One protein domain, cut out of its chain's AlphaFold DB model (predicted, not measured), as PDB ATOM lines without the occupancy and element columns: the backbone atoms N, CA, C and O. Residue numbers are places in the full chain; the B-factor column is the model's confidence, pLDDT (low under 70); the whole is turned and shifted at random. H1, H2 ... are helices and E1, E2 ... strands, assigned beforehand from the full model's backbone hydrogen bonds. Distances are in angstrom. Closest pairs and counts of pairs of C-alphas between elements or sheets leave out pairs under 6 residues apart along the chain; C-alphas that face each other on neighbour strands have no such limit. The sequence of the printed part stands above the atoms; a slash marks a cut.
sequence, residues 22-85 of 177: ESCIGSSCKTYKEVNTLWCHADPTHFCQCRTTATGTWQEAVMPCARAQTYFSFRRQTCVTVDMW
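AT A GLANCE: This is residues 22 to 85 of the 177 residues of an uncharacterized protein of Culex quinquefasciatus (UniProt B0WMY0). A narrow, only just strongly twisted sheet of three strands, E1, E2 and E3, makes the main body, with the long E2-E3 hairpin reaching to one end and a small separate hairpin, E4 and E5, at the other. The short helix H1 only grazes the sheet, and residues 24 to 25 pair with residues 40 to 41 of E1. The printed part has 64 residues, with the order H1, E1, E2, E3, E4, E5; both sheets are antiparallel, and E1 to E3 form a meander, each strand the antiparallel neighbour of the one before. The class is mostly strand, though under half of the residues are in named elements. The whole is compact, with a radius of gyration of the C-alphas of 11.9 A, yet only just elongated, spanning 39 by 20 by 17 A.

IN THESE COORDINATES: E2, residues 46 to 52, is 18.7 A long and starts at C-alpha 46 (90.297, 182.971, 170.656). E3, residues 58 to 64, is 18.9 A long. E1 is residues 38 to 41, 9.6 A. H1, residues 32 to 35, is 5.2 A and begins at C-alpha 32 (98.186, 163.826, 163.527). E4, residues 70 to 73, is 9.4 A, and E5, residues 78 to 81, is 10.2 A, ending at C-alpha 81 (100.220, 189.463, 175.945).

HOW THE PARTS SIT: E2 is the inner strand. In the E2-E3 hairpin, at 148 degrees, N 49 and O 61 are 2.9 A apart, within hydrogen-bond range. In the E1-E2 hairpin, at 130 degrees, N 39 and O 48 are 2.8 A apart, also within range. H1 grazes the sheet with residues 34 to 35; the closest C-alphas of H1 and E2, Val 35 and Cys 50, are 5.1 A apart. H1 is too short for an O i to N i+4 pair, and its one O i to N i+3 pair is not within range. In the E4-E5 hairpin, at 133 degrees, N 71 and O 80 are 2.8 A apart, within range. The closest C-alphas of E2 and E4, Phe 47 and Phe 72, are 6.1 A apart; E5 is apart from E2 and E3.

THE WHOLE: The two farthest C-alphas, of Thr 55 and Asp 83, are 40.4 A apart. The printed part has no cut, and its five links between named elements are tight. The mean pLDDT of the printed part is 93.2, and no printed residue is under 70.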
ATOM      1  N   GLU A  22      83.608 178.517 161.651       84.50
ATOM      2  CA  GLU A  22      83.770 179.038 160.291       84.50
ATOM      3  C   GLU A  22      84.778 180.199 160.248       84.50
ATOM      4  O   GLU A  22      85.292 180.521 159.183       84.50
ATOM      5  N   SER A  23      85.093 180.787 161.406       89.62
ATOM      6  CA  SER A  23      86.099 181.837 161.573       89.62
ATOM      7  C   SER A  23      87.485 181.295 161.961       89.62
ATOM      8  O   SER A  23      88.377 182.077 162.296       89.62
ATOM      9  N   CYS A  24      87.691 179.971 161.938       91.06
ATOM     10  CA  CYS A  24      89.014 179.362 162.075       91.06
ATOM     11  C   CYS A  24      89.824 179.545 160.786       91.06
ATOM     12  O   CYS A  24      89.385 179.185 159.695       91.06
ATOM     13  N   ILE A  25      91.031 180.095 160.910       90.06
ATOM     14  CA  ILE A  25      91.863 180.489 159.773       90.06
ATOM     15  C   ILE A  25      92.883 179.389 159.488       90.06
ATOM     16  O   ILE A  25      93.727 179.073 160.328       90.06
ATOM     17  N   GLY A  26      92.803 178.809 158.289       84.69
ATOM     18  CA  GLY A  26      93.756 177.804 157.806       84.69
ATOM     19  C   GLY A  26      93.737 176.475 158.570       84.69
ATOM     20  O   GLY A  26      94.635 175.661 158.369       84.69
ATOM     21  N   SER A  27      92.744 176.247 159.435       87.38
ATOM     22  CA  SER A  27      92.653 175.032 160.237       87.38
ATOM     23  C   SER A  27      92.379 173.794 159.389       87.38
ATOM     24  O   SER A  27      91.611 173.813 158.429       87.38
ATOM     25  N   SER A  28      93.005 172.693 159.784       89.75
ATOM     26  CA  SER A  28      92.749 171.357 159.259       89.75
ATOM     27  C   SER A  28      92.852 170.379 160.422       89.75
ATOM     28  O   SER A  28      93.639 170.597 161.342       89.75
ATOM     29  N   CYS A  29      92.062 169.306 160.397       93.44
ATOM     30  CA  CYS A  29      92.044 168.271 161.435       93.44
ATOM     31  C   CYS A  29      92.179 166.856 160.839       93.44
ATOM     32  O   CYS A  29      91.540 165.916 161.312       93.44
ATOM     33  N   LYS A  30      92.959 166.691 159.760       93.31
ATOM     34  CA  LYS A  30      93.032 165.428 158.998       93.31
ATOM     35  C   LYS A  30      94.218 164.557 159.400       93.31
ATOM     36  O   LYS A  30      94.120 163.334 159.384       93.31
ATOM     37  N   THR A  31      95.341 165.172 159.749       94.00
ATOM     38  CA  THR A  31      96.582 164.481 160.115       94.00
ATOM     39  C   THR A  31      96.890 164.624 161.602       94.00
ATOM     40  O   THR A  31      96.427 165.547 162.267       94.00
ATOM     41  N   TYR A  32      97.737 163.737 162.134       92.38
ATOM     42  CA  TYR A  32      98.186 163.826 163.527       92.38
ATOM     43  C   TYR A  32      98.850 165.174 163.839       92.38
ATOM     44  O   TYR A  32      98.597 165.757 164.889       92.38
ATOM     45  N   LYS A  33      99.667 165.701 162.919       92.38
ATOM     46  CA  LYS A  33     100.306 167.013 163.087       92.38
ATOM     47  C   LYS A  33      99.260 168.122 163.201       92.38
ATOM     48  O   LYS A  33      99.319 168.929 164.119       92.38
ATOM     49  N   GLU A  34      98.304 168.132 162.283       93.19
ATOM     50  CA  GLU A  34      97.233 169.126 162.218       93.19
ATOM     51  C   GLU A  34      96.324 169.094 163.455       93.19
ATOM     52  O   GLU A  34      96.013 170.139 164.017       93.19
ATOM     53  N   VAL A  35      95.982 167.897 163.943       95.12
ATOM     54  CA  VAL A  35      95.184 167.705 165.163       95.12
ATOM     55  C   VAL A  35      95.887 168.231 166.420       95.12
ATOM     56  O   VAL A  35      95.229 168.711 167.339       95.12
ATOM     57  N   ASN A  36      97.220 168.163 166.461       94.19
ATOM     58  CA  ASN A  36      98.028 168.677 167.571       94.19
ATOM     59  C   ASN A  36      98.486 170.132 167.365       94.19
ATOM     60  O   ASN A  36      99.274 170.638 168.161       94.19
ATOM     61  N   THR A  37      98.014 170.800 166.310       95.31
ATOM     62  CA  THR A  37      98.293 172.213 166.041       95.31
ATOM     63  C   THR A  37      97.118 173.060 166.527       95.31
ATOM     64  O   THR A  37      95.957 172.738 166.273       95.31
ATOM     65  N   LEU A  38      97.417 174.144 167.239       96.50
ATOM     66  CA  LEU A  38      96.462 175.205 167.530       96.50
ATOM     67  C   LEU A  38      96.464 176.196 166.366       96.50
ATOM     68  O   LEU A  38      97.523 176.620 165.895       96.50
ATOM     69  N   TRP A  39      95.276 176.564 165.911       95.25
ATOM     70  CA  TRP A  39      95.061 177.385 164.728       95.25
ATOM     71  C   TRP A  39      94.502 178.750 165.104       95.25
ATOM     72  O   TRP A  39      93.874 178.922 166.150       95.25
ATOM     73  N   CYS A  40      94.720 179.726 164.234       94.62
ATOM     74  CA  CYS A  40      94.180 181.061 164.420       94.62
ATOM     75  C   CYS A  40      92.653 181.080 164.308       94.62
ATOM     76  O   CYS A  40      92.052 180.299 163.569       94.62
ATOM     77  N   HIS A  41      92.043 182.015 165.025       93.44
ATOM     78  CA  HIS A  41      90.640 182.384 164.903       93.44
ATOM     79  C   HIS A  41      90.572 183.874 164.529       93.44
ATOM     80  O   HIS A  41      91.463 184.635 164.908       93.44
ATOM     81  N   ALA A  42      89.544 184.301 163.787       90.12
ATOM     82  CA  ALA A  42      89.407 185.694 163.338       90.12
ATOM     83  C   ALA A  42      89.390 186.712 164.499       90.12
ATOM     84  O   ALA A  42      89.922 187.812 164.381       90.12
ATOM     85  N   ASP A  43      88.808 186.328 165.637       91.62
ATOM     86  CA  ASP A  43      89.001 187.024 166.913       91.62
ATOM     87  C   ASP A  43      90.292 186.529 167.596       91.62
ATOM     88  O   ASP A  43      90.322 185.369 168.024       91.62
ATOM     89  N   PRO A  44      91.323 187.383 167.768       92.50
ATOM     90  CA  PRO A  44      92.610 186.988 168.337       92.50
ATOM     91  C   PRO A  44      92.541 186.633 169.825       92.50
ATOM     92  O   PRO A  44      93.474 186.027 170.348       92.50
ATOM     93  N   THR A  45      91.451 186.967 170.525       94.81
ATOM     94  CA  THR A  45      91.211 186.495 171.900       94.81
ATOM     95  C   THR A  45      90.799 185.023 171.961       94.81
ATOM     96  O   THR A  45      90.647 184.474 173.053       94.81
ATOM     97  N   HIS A  46      90.642 184.375 170.806       95.50
ATOM     98  CA  HIS A  46      90.297 182.971 170.656       95.50
ATOM     99  C   HIS A  46      91.313 182.248 169.759       95.50
ATOM    100  O   HIS A  46      92.074 182.851 169.006       95.50
ATOM    101  N   PHE A  47      91.316 180.923 169.841       95.62
ATOM    102  CA  PHE A  47      92.062 180.032 168.960       95.62
ATOM    103  C   PHE A  47      91.226 178.803 168.631       95.62
ATOM    104  O   PHE A  47      90.264 178.479 169.330       95.62
ATOM    105  N   CYS A  48      91.595 178.097 167.573       96.06
ATOM    106  CA  CYS A  48      90.925 176.880 167.149       96.06
ATOM    107  C   CYS A  48      91.766 175.653 167.496       96.06
ATOM    108  O   CYS A  48      92.972 175.609 167.255       96.06
ATOM    109  N   GLN A  49      91.121 174.639 168.061       96.31
ATOM    110  CA  GLN A  49      91.737 173.367 168.416       96.31
ATOM    111  C   GLN A  49      90.914 172.224 167.834       96.31
ATOM    112  O   GLN A  49      89.693 172.192 167.987       96.31
ATOM    113  N   CYS A  50      91.571 171.246 167.219       96.38
ATOM    114  CA  CYS A  50      90.901 170.018 166.816       96.38
ATOM    115  C   CYS A  50      90.513 169.205 168.057       96.38
ATOM    116  O   CYS A  50      91.355 168.894 168.903       96.38
ATOM    117  N   ARG A  51      89.238 168.837 168.173       95.06
ATOM    118  CA  ARG A  51      88.717 167.951 169.222       95.06
ATOM    119  C   ARG A  51      87.826 166.883 168.601       95.06
ATOM    120  O   ARG A  51      87.243 167.083 167.539       95.06
ATOM    121  N   THR A  52      87.732 165.733 169.254       93.75
ATOM    122  CA  THR A  52      86.833 164.665 168.813       93.75
ATOM    123  C   THR A  52      85.388 165.019 169.141       93.75
ATOM    124  O   THR A  52      85.073 165.410 170.267       93.75
ATOM    125  N   THR A  53      84.501 164.837 168.173       90.25
ATOM    126  CA  THR A  53      83.052 164.873 168.365       90.25
ATOM    127  C   THR A  53      82.580 163.620 169.111       90.25
ATOM    128  O   THR A  53      83.335 162.664 169.310       90.25
ATOM    129  N   ALA A  54      81.299 163.586 169.484       91.50
ATOM    130  CA  ALA A  54      80.686 162.403 170.091       91.50
ATOM    131  C   ALA A  54      80.745 161.152 169.187       91.50
ATOM    132  O   ALA A  54      80.702 160.033 169.690       91.50
ATOM    133  N   THR A  55      80.864 161.326 167.867       92.19
ATOM    134  CA  THR A  55      80.989 160.231 166.894       92.19
ATOM    135  C   THR A  55      82.442 159.813 166.646       92.19
ATOM    136  O   THR A  55      82.693 158.934 165.826       92.19
ATOM    137  N   GLY A  56      83.407 160.423 167.346       89.44
ATOM    138  CA  GLY A  56      84.834 160.120 167.222       89.44
ATOM    139  C   GLY A  56      85.528 160.793 166.034       89.44
ATOM    140  O   GLY A  56      86.705 160.532 165.797       89.44
ATOM    141  N   THR A  57      84.842 161.668 165.292       91.69
ATOM    142  CA  THR A  57      85.456 162.442 164.205       91.69
ATOM    143  C   THR A  57      86.169 163.673 164.754       91.69
ATOM    144  O   THR A  57      85.698 164.283 165.710       91.69
ATOM    145  N   TRP A  58      87.288 164.076 164.154       93.62
ATOM    146  CA  TRP A  58      87.949 165.330 164.517       93.62
ATOM    147  C   TRP A  58      87.236 166.527 163.894       93.62
ATOM    148  O   TRP A  58      86.861 166.488 162.722       93.62
ATOM    149  N   GLN A  59      87.063 167.582 164.681       93.81
ATOM    150  CA  GLN A  59      86.478 168.840 164.241       93.81
ATOM    151  C   GLN A  59      87.101 170.009 165.008       93.81
ATOM    152  O   GLN A  59      87.501 169.863 166.166       93.81
ATOM    153  N   GLU A  60      87.153 171.177 164.383       94.12
ATOM    154  CA  GLU A  60      87.544 172.424 165.019       94.12
ATOM    155  C   GLU A  60      86.560 172.815 166.129       94.12
ATOM    156  O   GLU A  60      85.338 172.859 165.940       94.12
ATOM    157  N   ALA A  61      87.124 173.135 167.287       94.00
ATOM    158  CA  ALA A  61      86.459 173.771 168.407       94.00
ATOM    159  C   ALA A  61      87.140 175.114 168.693       94.00
ATOM    160  O   ALA A  61      88.369 175.194 168.739       94.00
ATOM    161  N   VAL A  62      86.338 176.159 168.907       95.69
ATOM    162  CA  VAL A  62      86.830 177.492 169.266       95.69
ATOM    163  C   VAL A  62      87.041 177.562 170.776       95.69
ATOM    164  O   VAL A  62      86.159 177.202 171.556       95.69
ATOM    165  N   MET A  63      88.219 178.021 171.183       95.44
ATOM    166  CA  MET A  63      88.660 178.097 172.569       95.44
ATOM    167  C   MET A  63      89.069 179.536 172.898       95.44
ATOM    168  O   MET A  63      89.802 180.144 172.119       95.44
ATOM    169  N   PRO A  64      88.638 180.102 174.035       95.75
ATOM    170  CA  PRO A  64      89.104 181.415 174.458       95.75
ATOM    171  C   PRO A  64      90.535 181.334 174.995       95.75
ATOM    172  O   PRO A  64      90.941 180.341 175.608       95.75
ATOM    173  N   CYS A  65      91.286 182.421 174.854       95.94
ATOM    174  CA  CYS A  65      92.492 182.623 175.636       95.94
ATOM    175  C   CYS A  65      92.143 182.719 177.129       95.94
ATOM    176  O   CYS A  65      91.211 183.408 177.536       95.94
ATOM    177  N   ALA A  66      92.906 182.014 177.968       89.19
ATOM    178  CA  ALA A  66      92.563 181.828 179.381       89.19
ATOM    179  C   ALA A  66      92.599 183.120 180.217       89.19
ATOM    180  O   ALA A  66      91.963 183.196 181.266       89.19
ATOM    181  N   ARG A  67      93.373 184.124 179.790       88.19
ATOM    182  CA  ARG A  67      93.502 185.410 180.481       88.19
ATOM    183  C   ARG A  67      92.925 186.518 179.614       88.19
ATOM    184  O   ARG A  67      93.169 186.558 178.410       88.19
ATOM    185  N   ALA A  68      92.226 187.455 180.248       86.50
ATOM    186  CA  ALA A  68      91.855 188.699 179.589       86.50
ATOM    187  C   ALA A  68      93.112 189.412 179.057       86.50
ATOM    188  O   ALA A  68      94.187 189.290 179.643       86.50
ATOM    189  N   GLN A  69      92.960 190.154 177.956       89.75
ATOM    190  CA  GLN A  69      94.053 190.901 177.311       89.75
ATOM    191  C   GLN A  69      95.231 190.017 176.861       89.75
ATOM    192  O   GLN A  69      96.386 190.438 176.881       89.75
ATOM    193  N   THR A  70      94.938 188.782 176.448       95.62
ATOM    194  CA  THR A  70      95.907 187.930 175.752       95.62
ATOM    195  C   THR A  70      95.368 187.513 174.395       95.62
ATOM    196  O   THR A  70      94.159 187.330 174.243       95.62
ATOM    197  N   TYR A  71      96.271 187.394 173.426       95.81
ATOM    198  CA  TYR A  71      95.979 187.042 172.044       95.81
ATOM    199  C   TYR A  71      96.727 185.782 171.636       95.81
ATOM    200  O   TYR A  71      97.867 185.561 172.049       95.81
ATOM    201  N   PHE A  72      96.091 184.939 170.833       95.94
ATOM    202  CA  PHE A  72      96.711 183.716 170.351       95.94
ATOM    203  C   PHE A  72      97.835 184.016 169.345       95.94
ATOM    204  O   PHE A  72      97.622 184.697 168.344       95.94
ATOM    205  N   SER A  73      99.033 183.480 169.599       95.06
ATOM    206  CA  SER A  73     100.164 183.486 168.663       95.06
ATOM    207  C   SER A  73     100.323 182.098 168.054       95.06
ATOM    208  O   SER A  73     100.622 181.126 168.757       95.06
ATOM    209  N   PHE A  74     100.179 182.013 166.730       94.75
ATOM    210  CA  PHE A  74     100.383 180.767 165.997       94.75
ATOM    211  C   PHE A  74     101.842 180.323 166.045       94.75
ATOM    212  O   PHE A  74     102.114 179.140 166.251       94.75
ATOM    213  N   ARG A  75     102.801 181.253 165.949       93.56
ATOM    214  CA  ARG A  75     104.235 180.923 166.009       93.56
ATOM    215  C   ARG A  75     104.617 180.284 167.340       93.56
ATOM    216  O   ARG A  75     105.443 179.377 167.379       93.56
ATOM    217  N   ARG A  76     104.027 180.768 168.435       95.50
ATOM    218  CA  ARG A  76     104.301 180.283 169.796       95.50
ATOM    219  C   ARG A  76     103.349 179.176 170.242       95.50
ATOM    220  O   ARG A  76     103.573 178.607 171.306       95.50
ATOM    221  N   GLN A  77     102.308 178.882 169.456       96.25
ATOM    222  CA  GLN A  77     101.261 177.904 169.767       96.25
ATOM    223  C   GLN A  77     100.643 178.127 171.160       96.25
ATOM    224  O   GLN A  77     100.385 177.187 171.911       96.25
ATOM    225  N   THR A  78     100.449 179.392 171.546       96.56
ATOM    226  CA  THR A  78      99.920 179.769 172.864       96.56
ATOM    227  C   THR A  78      99.400 181.206 172.875       96.56
ATOM    228  O   THR A  78      99.709 181.993 171.978       96.56
ATOM    229  N   CYS A  79      98.627 181.568 173.899       96.94
ATOM    230  CA  CYS A  79      98.190 182.947 174.105       96.94
ATOM    231  C   CYS A  79      99.302 183.777 174.758       96.94
ATOM    232  O   CYS A  79      99.871 183.390 175.780       96.94
ATOM    233  N   VAL A  80      99.584 184.937 174.177       96.00
ATOM    234  CA  VAL A  80     100.597 185.900 174.615       96.00
ATOM    235  C   VAL A  80      99.953 187.231 174.985       96.00
ATOM    236  O   VAL A  80      98.796 187.481 174.658       96.00
ATOM    237  N   THR A  81     100.673 188.091 175.696       95.69
ATOM    238  CA  THR A  81     100.220 189.463 175.945       95.69
ATOM    239  C   THR A  81     100.197 190.265 174.644       95.69
ATOM    240  O   THR A  81     100.899 189.937 173.687       95.69
ATOM    241  N   VAL A  82      99.375 191.315 174.606       91.94
ATOM    242  CA  VAL A  82      99.154 192.131 173.399       91.94
ATOM    243  C   VAL A  82     100.456 192.720 172.837       91.94
ATOM    244  O   VAL A  82     100.615 192.786 171.625       91.94
ATOM    245  N   ASP A  83     101.410 193.091 173.692       93.25
ATOM    246  CA  ASP A  83     102.720 193.637 173.302       93.25
ATOM    247  C   ASP A  83     103.639 192.620 172.606       93.25
ATOM    248  O   ASP A  83     104.532 193.004 171.856       93.25
ATOM    249  N   MET A  84     103.412 191.324 172.829       91.88
ATOM    250  CA  MET A  84     104.174 190.238 172.209       91.88
ATOM    251  C   MET A  84     103.463 189.627 170.996       91.88
ATOM    252  O   MET A  84     103.981 188.670 170.410       91.88
ATOM    253  N   TRP A  85     102.263 190.105 170.665       93.06
ATOM    254  CA  TRP A  85     101.447 189.539 169.602       93.06
ATOM    255  C   TRP A  85     101.809 190.141 168.245       93.06
ATOM    256  O   TRP A  85     101.736 191.351 168.043       93.06
TER     257      TRP A  85